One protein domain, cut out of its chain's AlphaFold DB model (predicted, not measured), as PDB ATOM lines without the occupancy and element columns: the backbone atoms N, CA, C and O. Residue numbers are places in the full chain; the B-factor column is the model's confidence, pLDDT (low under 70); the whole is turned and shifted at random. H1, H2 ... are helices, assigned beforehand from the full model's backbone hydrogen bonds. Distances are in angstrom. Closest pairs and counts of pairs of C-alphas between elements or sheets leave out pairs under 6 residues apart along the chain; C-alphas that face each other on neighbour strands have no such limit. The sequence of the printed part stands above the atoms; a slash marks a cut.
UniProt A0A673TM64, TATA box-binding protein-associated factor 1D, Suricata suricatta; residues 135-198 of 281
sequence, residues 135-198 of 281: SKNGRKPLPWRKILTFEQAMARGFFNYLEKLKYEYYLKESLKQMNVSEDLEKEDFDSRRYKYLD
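Overview. This is residues 135 to 198 of the 281 residues of the protein "TATA box-binding protein-associated factor 1D" of Suricata suricatta (UniProt A0A673TM64). One long, unbent helix, H1, makes the longest axis, and after it the long link of residues 178 to 188 folds back, with the short helix H2 beside the second half of H1, near Glu 168. The printed tail before H1 and the first part of H1, residues 135 to 163, stick out free. The 64 printed residues hold two named helices, H1 then H2, and no named strand; the class is all helix. The whole is an extended rod spanning 66 by 29 by 12 A, with a radius of gyration of the C-alphas of 20.6 A.

Arrangement. H1, residues 144 to 177, and H2, residues 189 to 192, are close but not clearly touching. Their closest C-alphas are those of Glu 168 and Phe 189, 6.8 A apart. In H1 every O i to N i+4 pair is within hydrogen-bond range; H2 is too short for such a pair.

Along the chain. H1 runs 49.5 A from C-alpha 144 at (24.646, 14.776, -33.442) to C-alpha 177 at (70.813, 2.528, -20.548). H2 ends at C-alpha 192, at (53.978, -8.899, -25.542), 5.3 A from C-alpha 189.

Size, cuts and confidence. The C-alphas farthest apart, of Gly 138 and Asn 179, are 66.2 A apart. The printed part has no cut. The link from H1 to H2 is long, with 11 residues. The pLDDT is under 70 at residues 135 to 142, 181, 183, 185 and 197 to 198.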
ATOM      1  N   SER A 135      14.271  14.578 -44.994       60.06
ATOM      2  CA  SER A 135      13.196  13.823 -45.657       60.06
ATOM      3  C   SER A 135      12.981  12.409 -45.095       60.06
ATOM      4  O   SER A 135      11.859  11.911 -45.107       60.06
ATOM      5  N   LYS A 136      14.028  11.761 -44.559       62.75
ATOM      6  CA  LYS A 136      13.962  10.377 -44.039       62.75
ATOM      7  C   LYS A 136      13.688  10.299 -42.530       62.75
ATOM      8  O   LYS A 136      13.192   9.288 -42.038       62.75
ATOM      9  N   ASN A 137      13.990  11.363 -41.783       57.03
ATOM     10  CA  ASN A 137      13.922  11.399 -40.320       57.03
ATOM     11  C   ASN A 137      12.930  12.465 -39.838       57.03
ATOM     12  O   ASN A 137      13.332  13.445 -39.217       57.03
ATOM     13  N   GLY A 138      11.630  12.291 -40.098       53.31
ATOM     14  CA  GLY A 138      10.605  13.243 -39.650       53.31
ATOM     15  C   GLY A 138      10.800  13.670 -38.187       53.31
ATOM     16  O   GLY A 138      10.860  12.812 -37.314       53.31
ATOM     17  N   ARG A 139      10.971  14.981 -37.938       61.12
ATOM     18  CA  ARG A 139      11.130  15.668 -36.628       61.12
ATOM     19  C   ARG A 139      12.014  14.979 -35.564       61.12
ATOM     20  O   ARG A 139      11.952  15.349 -34.390       61.12
ATOM     21  N   LYS A 140      12.845  13.995 -35.913       66.50
ATOM     22  CA  LYS A 140      13.756  13.351 -34.963       66.50
ATOM     23  C   LYS A 140      14.979  14.255 -34.830       66.50
ATOM     24  O   LYS A 140      15.559  14.626 -35.850       66.50
ATOM     25  N   PRO A 141      15.394  14.638 -33.607       65.38
ATOM     26  CA  PRO A 141      16.619  15.399 -33.442       65.38
ATOM     27  C   PRO A 141      17.767  14.599 -34.056       65.38
ATOM     28  O   PRO A 141      17.965  13.432 -33.713       65.38
ATOM     29  N   LEU A 142      18.492  15.240 -34.973       67.25
ATOM     30  CA  LEU A 142      19.660  14.689 -35.651       67.25
ATOM     31  C   LEU A 142      20.568  13.976 -34.632       67.25
ATOM     32  O   LEU A 142      20.776  14.501 -33.528       67.25
ATOM     33  N   PRO A 143      21.149  12.811 -34.969       76.75
ATOM     34  CA  PRO A 143      21.960  12.024 -34.044       76.75
ATOM     35  C   PRO A 143      23.318  12.676 -33.718       76.75
ATOM     36  O   PRO A 143      24.231  11.982 -33.289       76.75
ATOM     37  N   TRP A 144      23.459  14.003 -33.825       75.69
ATOM     38  CA  TRP A 144      24.646  14.776 -33.442       75.69
ATOM     39  C   TRP A 144      25.151  14.438 -32.048       75.69
ATOM     40  O   TRP A 144      26.350  14.394 -31.823       75.69
ATOM     41  N   ARG A 145      24.258  14.146 -31.094       80.44
ATOM     42  CA  ARG A 145      24.688  13.704 -29.758       80.44
ATOM     43  C   ARG A 145      25.446  12.380 -29.809       80.44
ATOM     44  O   ARG A 145      26.409  12.226 -29.068       80.44
ATOM     45  N   LYS A 146      25.016  11.443 -30.659       84.31
ATOM     46  CA  LYS A 146      25.700  10.160 -30.855       84.31
ATOM     47  C   LYS A 146      27.043  10.379 -31.550       84.31
ATOM     48  O   LYS A 146      28.041   9.892 -31.039       84.31
ATOM     49  N   ILE A 147      27.067  11.186 -32.614       88.56
ATOM     50  CA  ILE A 147      28.291  11.532 -33.356       88.56
ATOM     51  C   ILE A 147      29.314  12.210 -32.432       88.56
ATOM     52  O   ILE A 147      30.422  11.717 -32.287       88.56
ATOM     53  N   LEU A 148      28.920  13.251 -31.696       87.75
ATOM     54  CA  LEU A 148      29.805  13.948 -30.753       87.75
ATOM     55  C   LEU A 148      30.303  13.040 -29.619       87.75
ATOM     56  O   LEU A 148      31.435  13.177 -29.164       87.75
ATOM     57  N   THR A 149      29.463  12.120 -29.129       92.25
ATOM     58  CA  THR A 149      29.884  11.158 -28.094       92.25
ATOM     59  C   THR A 149      30.912  10.183 -28.655       92.25
ATOM     60  O   THR A 149      31.891   9.880 -27.976       92.25
ATOM     61  N   PHE A 150      30.705   9.727 -29.889       95.19
ATOM     62  CA  PHE A 150      31.640   8.872 -30.603       95.19
ATOM     63  C   PHE A 150      32.973   9.587 -30.851       95.19
ATOM     64  O   PHE A 150      34.008   9.079 -30.440       95.19
ATOM     65  N   GLU A 151      32.955  10.801 -31.402       94.06
ATOM     66  CA  GLU A 151      34.156  11.622 -31.602       94.06
ATOM     67  C   GLU A 151      34.911  11.851 -30.289       94.06
ATOM     68  O   GLU A 151      36.131  11.701 -30.225       94.06
ATOM     69  N   GLN A 152      34.194  12.152 -29.203       97.12
ATOM     70  CA  GLN A 152      34.813  12.323 -27.893       97.12
ATOM     71  C   GLN A 152      35.426  11.018 -27.365       97.12
ATOM     72  O   GLN A 152      36.484  11.060 -26.735       97.12
ATOM     73  N   ALA A 153      34.771   9.876 -27.576       96.62
ATOM     74  CA  ALA A 153      35.302   8.572 -27.197       96.62
ATOM     75  C   ALA A 153      36.550   8.217 -28.019       96.62
ATOM     76  O   ALA A 153      37.553   7.820 -27.428       96.62
ATOM     77  N   MET A 154      36.529   8.455 -29.335       97.25
ATOM     78  CA  MET A 154      37.688   8.277 -30.213       97.25
ATOM     79  C   MET A 154      38.866   9.147 -29.778       97.25
ATOM     80  O   MET A 154      39.962   8.633 -29.583       97.25
ATOM     81  N   ALA A 155      38.640  10.443 -29.547       97.06
ATOM     82  CA  ALA A 155      39.695  11.353 -29.108       97.06
ATOM     83  C   ALA A 155      40.309  10.907 -27.772       97.06
ATOM     84  O   ALA A 155      41.523  10.940 -27.604       97.06
ATOM     85  N   ARG A 156      39.488  10.438 -26.822       96.44
ATOM     86  CA  ARG A 156      39.988   9.878 -25.555       96.44
ATOM     87  C   ARG A 156      40.816   8.613 -25.764       96.44
ATOM     88  O   ARG A 156      41.866   8.493 -25.146       96.44
ATOM     89  N   GLY A 157      40.363   7.699 -26.622       96.62
ATOM     90  CA  GLY A 157      41.123   6.500 -26.982       96.62
ATOM     91  C   GLY A 157      42.481   6.850 -27.594       96.62
ATOM     92  O   GLY A 157      43.497   6.308 -27.172       96.62
ATOM     93  N   PHE A 158      42.506   7.833 -28.497       96.62
ATOM     94  CA  PHE A 158      43.731   8.333 -29.116       96.62
ATOM     95  C   PHE A 158      44.703   8.948 -28.099       96.62
ATOM     96  O   PHE A 158      45.891   8.643 -28.123       96.62
ATOM     97  N   PHE A 159      44.219   9.757 -27.151       96.56
ATOM     98  CA  PHE A 159      45.084  10.298 -26.094       96.56
ATOM     99  C   PHE A 159      45.648   9.211 -25.173       96.56
ATOM    100  O   PHE A 159      46.819   9.282 -24.814       96.56
ATOM    101  N   ASN A 160      44.855   8.192 -24.838       95.62
ATOM    102  CA  ASN A 160      45.349   7.051 -24.065       95.62
ATOM    103  C   ASN A 160      46.417   6.262 -24.842       95.62
ATOM    104  O   ASN A 160      47.374   5.771 -24.253       95.62
ATOM    105  N   TYR A 161      46.270   6.140 -26.163       93.62
ATOM    106  CA  TYR A 161      47.276   5.514 -27.021       93.62
ATOM    107  C   TYR A 161      48.586   6.314 -27.049       93.62
ATOM    108  O   TYR A 161      49.654   5.743 -26.848       93.62
ATOM    109  N   LEU A 162      48.519   7.642 -27.191       95.75
ATOM    110  CA  LEU A 162      49.704   8.503 -27.093       95.75
ATOM    111  C   LEU A 162      50.399   8.392 -25.730       95.75
ATOM    112  O   LEU A 162      51.625   8.424 -25.648       95.75
ATOM    113  N   GLU A 163      49.625   8.266 -24.653       94.88
ATOM    114  CA  GLU A 163      50.158   8.050 -23.310       94.88
ATOM    115  C   GLU A 163      50.901   6.707 -23.202       94.88
ATOM    116  O   GLU A 163      52.010   6.678 -22.668       94.88
ATOM    117  N   LYS A 164      50.362   5.622 -23.781       92.00
ATOM    118  CA  LYS A 164      51.067   4.331 -23.879       92.00
ATOM    119  C   LYS A 164      52.388   4.455 -24.640       92.00
ATOM    120  O   LYS A 164      53.415   4.056 -24.100       92.00
ATOM    121  N   LEU A 165      52.373   5.062 -25.831       91.62
ATOM    122  CA  LEU A 165      53.581   5.269 -26.644       91.62
ATOM    123  C   LEU A 165      54.655   6.047 -25.881       91.62
ATOM    124  O   LEU A 165      55.839   5.719 -25.937       91.62
ATOM    125  N   LYS A 166      54.241   7.069 -25.125       95.00
ATOM    126  CA  LYS A 166      55.149   7.843 -24.282       95.00
ATOM    127  C   LYS A 166      55.826   6.964 -23.226       95.00
ATOM    128  O   LYS A 166      57.027   7.096 -23.018       95.00
ATOM    129  N   TYR A 167      55.075   6.109 -22.536       92.38
ATOM    130  CA  TYR A 167      55.644   5.230 -21.510       92.38
ATOM    131  C   TYR A 167      56.551   4.157 -22.093       92.38
ATOM    132  O   TYR A 167      57.612   3.893 -21.534       92.38
ATOM    133  N   GLU A 168      56.159   3.583 -23.224       89.94
ATOM    134  CA  GLU A 168      56.954   2.590 -23.930       89.94
ATOM    135  C   GLU A 168      58.309   3.153 -24.365       89.94
ATOM    136  O   GLU A 168      59.337   2.531 -24.110       89.94
ATOM    137  N   TYR A 169      58.327   4.369 -24.917       91.81
ATOM    138  CA  TYR A 169      59.563   5.057 -25.282       91.81
ATOM    139  C   TYR A 169      60.515   5.218 -24.088       91.81
ATOM    140  O   TYR A 169      61.680   4.833 -24.172       91.81
ATOM    141  N   TYR A 170      60.030   5.734 -22.953       93.38
ATOM    142  CA  TYR A 170      60.885   5.922 -21.773       93.38
ATOM    143  C   TYR A 170      61.377   4.608 -21.172       93.38
ATOM    144  O   TYR A 170      62.479   4.560 -20.623       93.38
ATOM    145  N   LEU A 171      60.571   3.554 -21.254       89.06
ATOM    146  CA  LEU A 171      60.965   2.240 -20.775       89.06
ATOM    147  C   LEU A 171      62.052   1.631 -21.667       89.06
ATOM    148  O   LEU A 171      63.072   1.197 -21.138       89.06
ATOM    149  N   LYS A 172      61.878   1.680 -22.995       88.12
ATOM    150  CA  LYS A 172      62.896   1.260 -23.973       88.12
ATOM    151  C   LYS A 172      64.213   2.021 -23.748       88.12
ATOM    152  O   LYS A 172      65.260   1.394 -23.621       88.12
ATOM    153  N   GLU A 173      64.153   3.342 -23.571       91.12
ATOM    154  CA  GLU A 173      65.337   4.179 -23.310       91.12
ATOM    155  C   GLU A 173      66.054   3.805 -21.998       91.12
ATOM    156  O   GLU A 173      67.277   3.671 -21.958       91.12
ATOM    157  N   SER A 174      65.296   3.572 -20.920       90.06
ATOM    158  CA  SER A 174      65.866   3.199 -19.616       90.06
ATOM    159  C   SER A 174      66.525   1.816 -19.649       90.06
ATOM    160  O   SER A 174      67.586   1.614 -19.066       90.06
ATOM    161  N   LEU A 175      65.912   0.856 -20.345       86.38
ATOM    162  CA  LEU A 175      66.456  -0.495 -20.499       86.38
ATOM    163  C   LEU A 175      67.710  -0.512 -21.366       86.38
ATOM    164  O   LEU A 175      68.652  -1.246 -21.066       86.38
ATOM    165  N   LYS A 176      67.746   0.335 -22.399       88.06
ATOM    166  CA  LYS A 176      68.933   0.550 -23.227       88.06
ATOM    167  C   LYS A 176      70.088   1.093 -22.399       88.06
ATOM    168  O   LYS A 176      71.202   0.596 -22.509       88.06
ATOM    169  N   GLN A 177      69.814   2.035 -21.496       89.94
ATOM    170  CA  GLN A 177      70.813   2.528 -20.548       89.94
ATOM    171  C   GLN A 177      71.344   1.425 -19.610       89.94
ATOM    172  O   GLN A 177      72.476   1.512 -19.141       89.94
ATOM    173  N   MET A 178      70.550   0.384 -19.344       87.81
ATOM    174  CA  MET A 178      70.938  -0.759 -18.510       87.81
ATOM    175  C   MET A 178      71.602  -1.912 -19.288       87.81
ATOM    176  O   MET A 178      71.980  -2.894 -18.654       87.81
ATOM    177  N   ASN A 179      71.765  -1.821 -20.617       81.19
ATOM    178  CA  ASN A 179      72.229  -2.914 -21.494       81.19
ATOM    179  C   ASN A 179      71.381  -4.209 -21.407       81.19
ATOM    180  O   ASN A 179      71.887  -5.295 -21.667       81.19
ATOM    181  N   VAL A 180      70.094  -4.112 -21.043       80.50
ATOM    182  CA  VAL A 180      69.138  -5.250 -20.976       80.50
ATOM    183  C   VAL A 180      68.095  -5.148 -22.109       80.50
ATOM    184  O   VAL A 180      67.009  -5.714 -22.044       80.50
ATOM    185  N   SER A 181      68.370  -4.346 -23.143       67.56
ATOM    186  CA  SER A 181      67.362  -3.901 -24.114       67.56
ATOM    187  C   SER A 181      67.096  -4.844 -25.285       67.56
ATOM    188  O   SER A 181      66.067  -4.674 -25.936       67.56
ATOM    189  N   GLU A 182      67.961  -5.823 -25.563       70.75
ATOM    190  CA  GLU A 182      67.903  -6.603 -26.813       70.75
ATOM    191  C   GLU A 182      66.567  -7.335 -27.036       70.75
ATOM    192  O   GLU A 182      66.059  -7.361 -28.157       70.75
ATOM    193  N   ASP A 183      65.937  -7.837 -25.972       68.50
ATOM    194  CA  ASP A 183      64.656  -8.554 -26.066       68.50
ATOM    195  C   ASP A 183      63.432  -7.627 -26.113       68.50
ATOM    196  O   ASP A 183      62.330  -8.050 -26.465       68.50
ATOM    197  N   LEU A 184      63.592  -6.361 -25.723       70.19
ATOM    198  CA  LEU A 184      62.506  -5.376 -25.628       70.19
ATOM    199  C   LEU A 184      62.444  -4.426 -26.830       70.19
ATOM    200  O   LEU A 184      61.456  -3.709 -26.983       70.19
ATOM    201  N   GLU A 185      63.455  -4.429 -27.699       66.06
ATOM    202  CA  GLU A 185      63.438  -3.675 -28.960       66.06
ATOM    203  C   GLU A 185      62.644  -4.380 -30.069       66.06
ATOM    204  O   GLU A 185      62.145  -3.710 -30.973       66.06
ATOM    205  N   LYS A 186      62.492  -5.708 -29.998       76.44
ATOM    206  CA  LYS A 186      61.901  -6.508 -31.086       76.44
ATOM    207  C   LYS A 186      60.373  -6.530 -31.090       76.44
ATOM    208  O   LYS A 186      59.779  -6.752 -32.138       76.44
ATOM    209  N   GLU A 187      59.740  -6.293 -29.943       75.38
ATOM    210  CA  GLU A 187      58.287  -6.379 -29.784       75.38
ATOM    211  C   GLU A 187      57.732  -5.164 -29.036       75.38
ATOM    212  O   GLU A 187      58.329  -4.654 -28.084       75.38
ATOM    213  N   ASP A 188      56.550  -4.717 -29.454       77.25
ATOM    214  CA  ASP A 188      55.824  -3.646 -28.783       77.25
ATOM    215  C   ASP A 188      55.196  -4.141 -27.473       77.25
ATOM    216  O   ASP A 188      54.863  -5.317 -27.285       77.25
ATOM    217  N   PHE A 189      54.960  -3.217 -26.539       77.00
ATOM    218  CA  PHE A 189      54.368  -3.574 -25.242       77.00
ATOM    219  C   PHE A 189      52.995  -4.240 -25.381       77.00
ATOM    220  O   PHE A 189      52.611  -5.096 -24.581       77.00
ATOM    221  N   ASP A 190      52.235  -3.829 -26.395       78.94
ATOM    222  CA  ASP A 190      50.909  -4.370 -26.650       78.94
ATOM    223  C   ASP A 190      50.976  -5.778 -27.263       78.94
ATOM    224  O   ASP A 190      50.125  -6.586 -26.896       78.94
ATOM    225  N   SER A 191      51.985  -6.115 -28.083       79.75
ATOM    226  CA  SER A 191      52.149  -7.476 -28.623       79.75
ATOM    227  C   SER A 191      52.598  -8.458 -27.544       79.75
ATOM    228  O   SER A 191      52.017  -9.534 -27.422       79.75
ATOM    229  N   ARG A 192      53.518  -8.054 -26.659       77.50
ATOM    230  CA  ARG A 192      53.978  -8.899 -25.542       77.50
ATOM    231  C   ARG A 192      52.856  -9.294 -24.574       77.50
ATOM    232  O   ARG A 192      52.911 -10.354 -23.964       77.50
ATOM    233  N   ARG A 193      51.823  -8.460 -24.410       82.56
ATOM    234  CA  ARG A 193      50.688  -8.771 -23.514       82.56
ATOM    235  C   ARG A 193      49.768  -9.874 -24.027       82.56
ATOM    236  O   ARG A 193      49.020 -10.419 -23.220       82.56
ATOM    237  N   TYR A 194      49.769 -10.133 -25.330       77.31
ATOM    238  CA  TYR A 194      48.869 -11.098 -25.963       77.31
ATOM    239  C   TYR A 194      49.605 -12.238 -26.662       77.31
ATOM    240  O   TYR A 194      48.943 -13.089 -27.246       77.31
ATOM    241  N   LYS A 195      50.938 -12.263 -26.599       78.12
ATOM    242  CA  LYS A 195      51.729 -13.408 -27.032       78.12
ATOM    243  C   LYS A 195      51.425 -14.576 -26.096       78.12
ATOM    244  O   LYS A 195      51.577 -14.440 -24.876       78.12
ATOM    245  N   TYR A 196      50.931 -15.680 -26.647       71.69
ATOM    246  CA  TYR A 196      50.758 -16.898 -25.869       71.69
ATOM    247  C   TYR A 196      52.138 -17.526 -25.676       71.69
ATOM    248  O   TYR A 196      53.002 -17.427 -26.543       71.69
ATOM    249  N   LEU A 197      52.357 -18.162 -24.524       68.31
ATOM    250  CA  LEU A 197      53.619 -18.862 -24.242       68.31
ATOM    251  C   LEU A 197      53.918 -19.973 -25.268       68.31
ATOM    252  O   LEU A 197      55.055 -20.422 -25.360       68.31
ATOM    253  N   ASP A 198      52.911 -20.366 -26.045       69.19
ATOM    254  CA  ASP A 198      52.947 -21.460 -27.009       69.19
ATOM    255  C   ASP A 198      53.322 -20.997 -28.433       69.19
ATOM    256  O   ASP A 198      53.518 -21.831 -29.312       69.19
TER     257      ASP A 198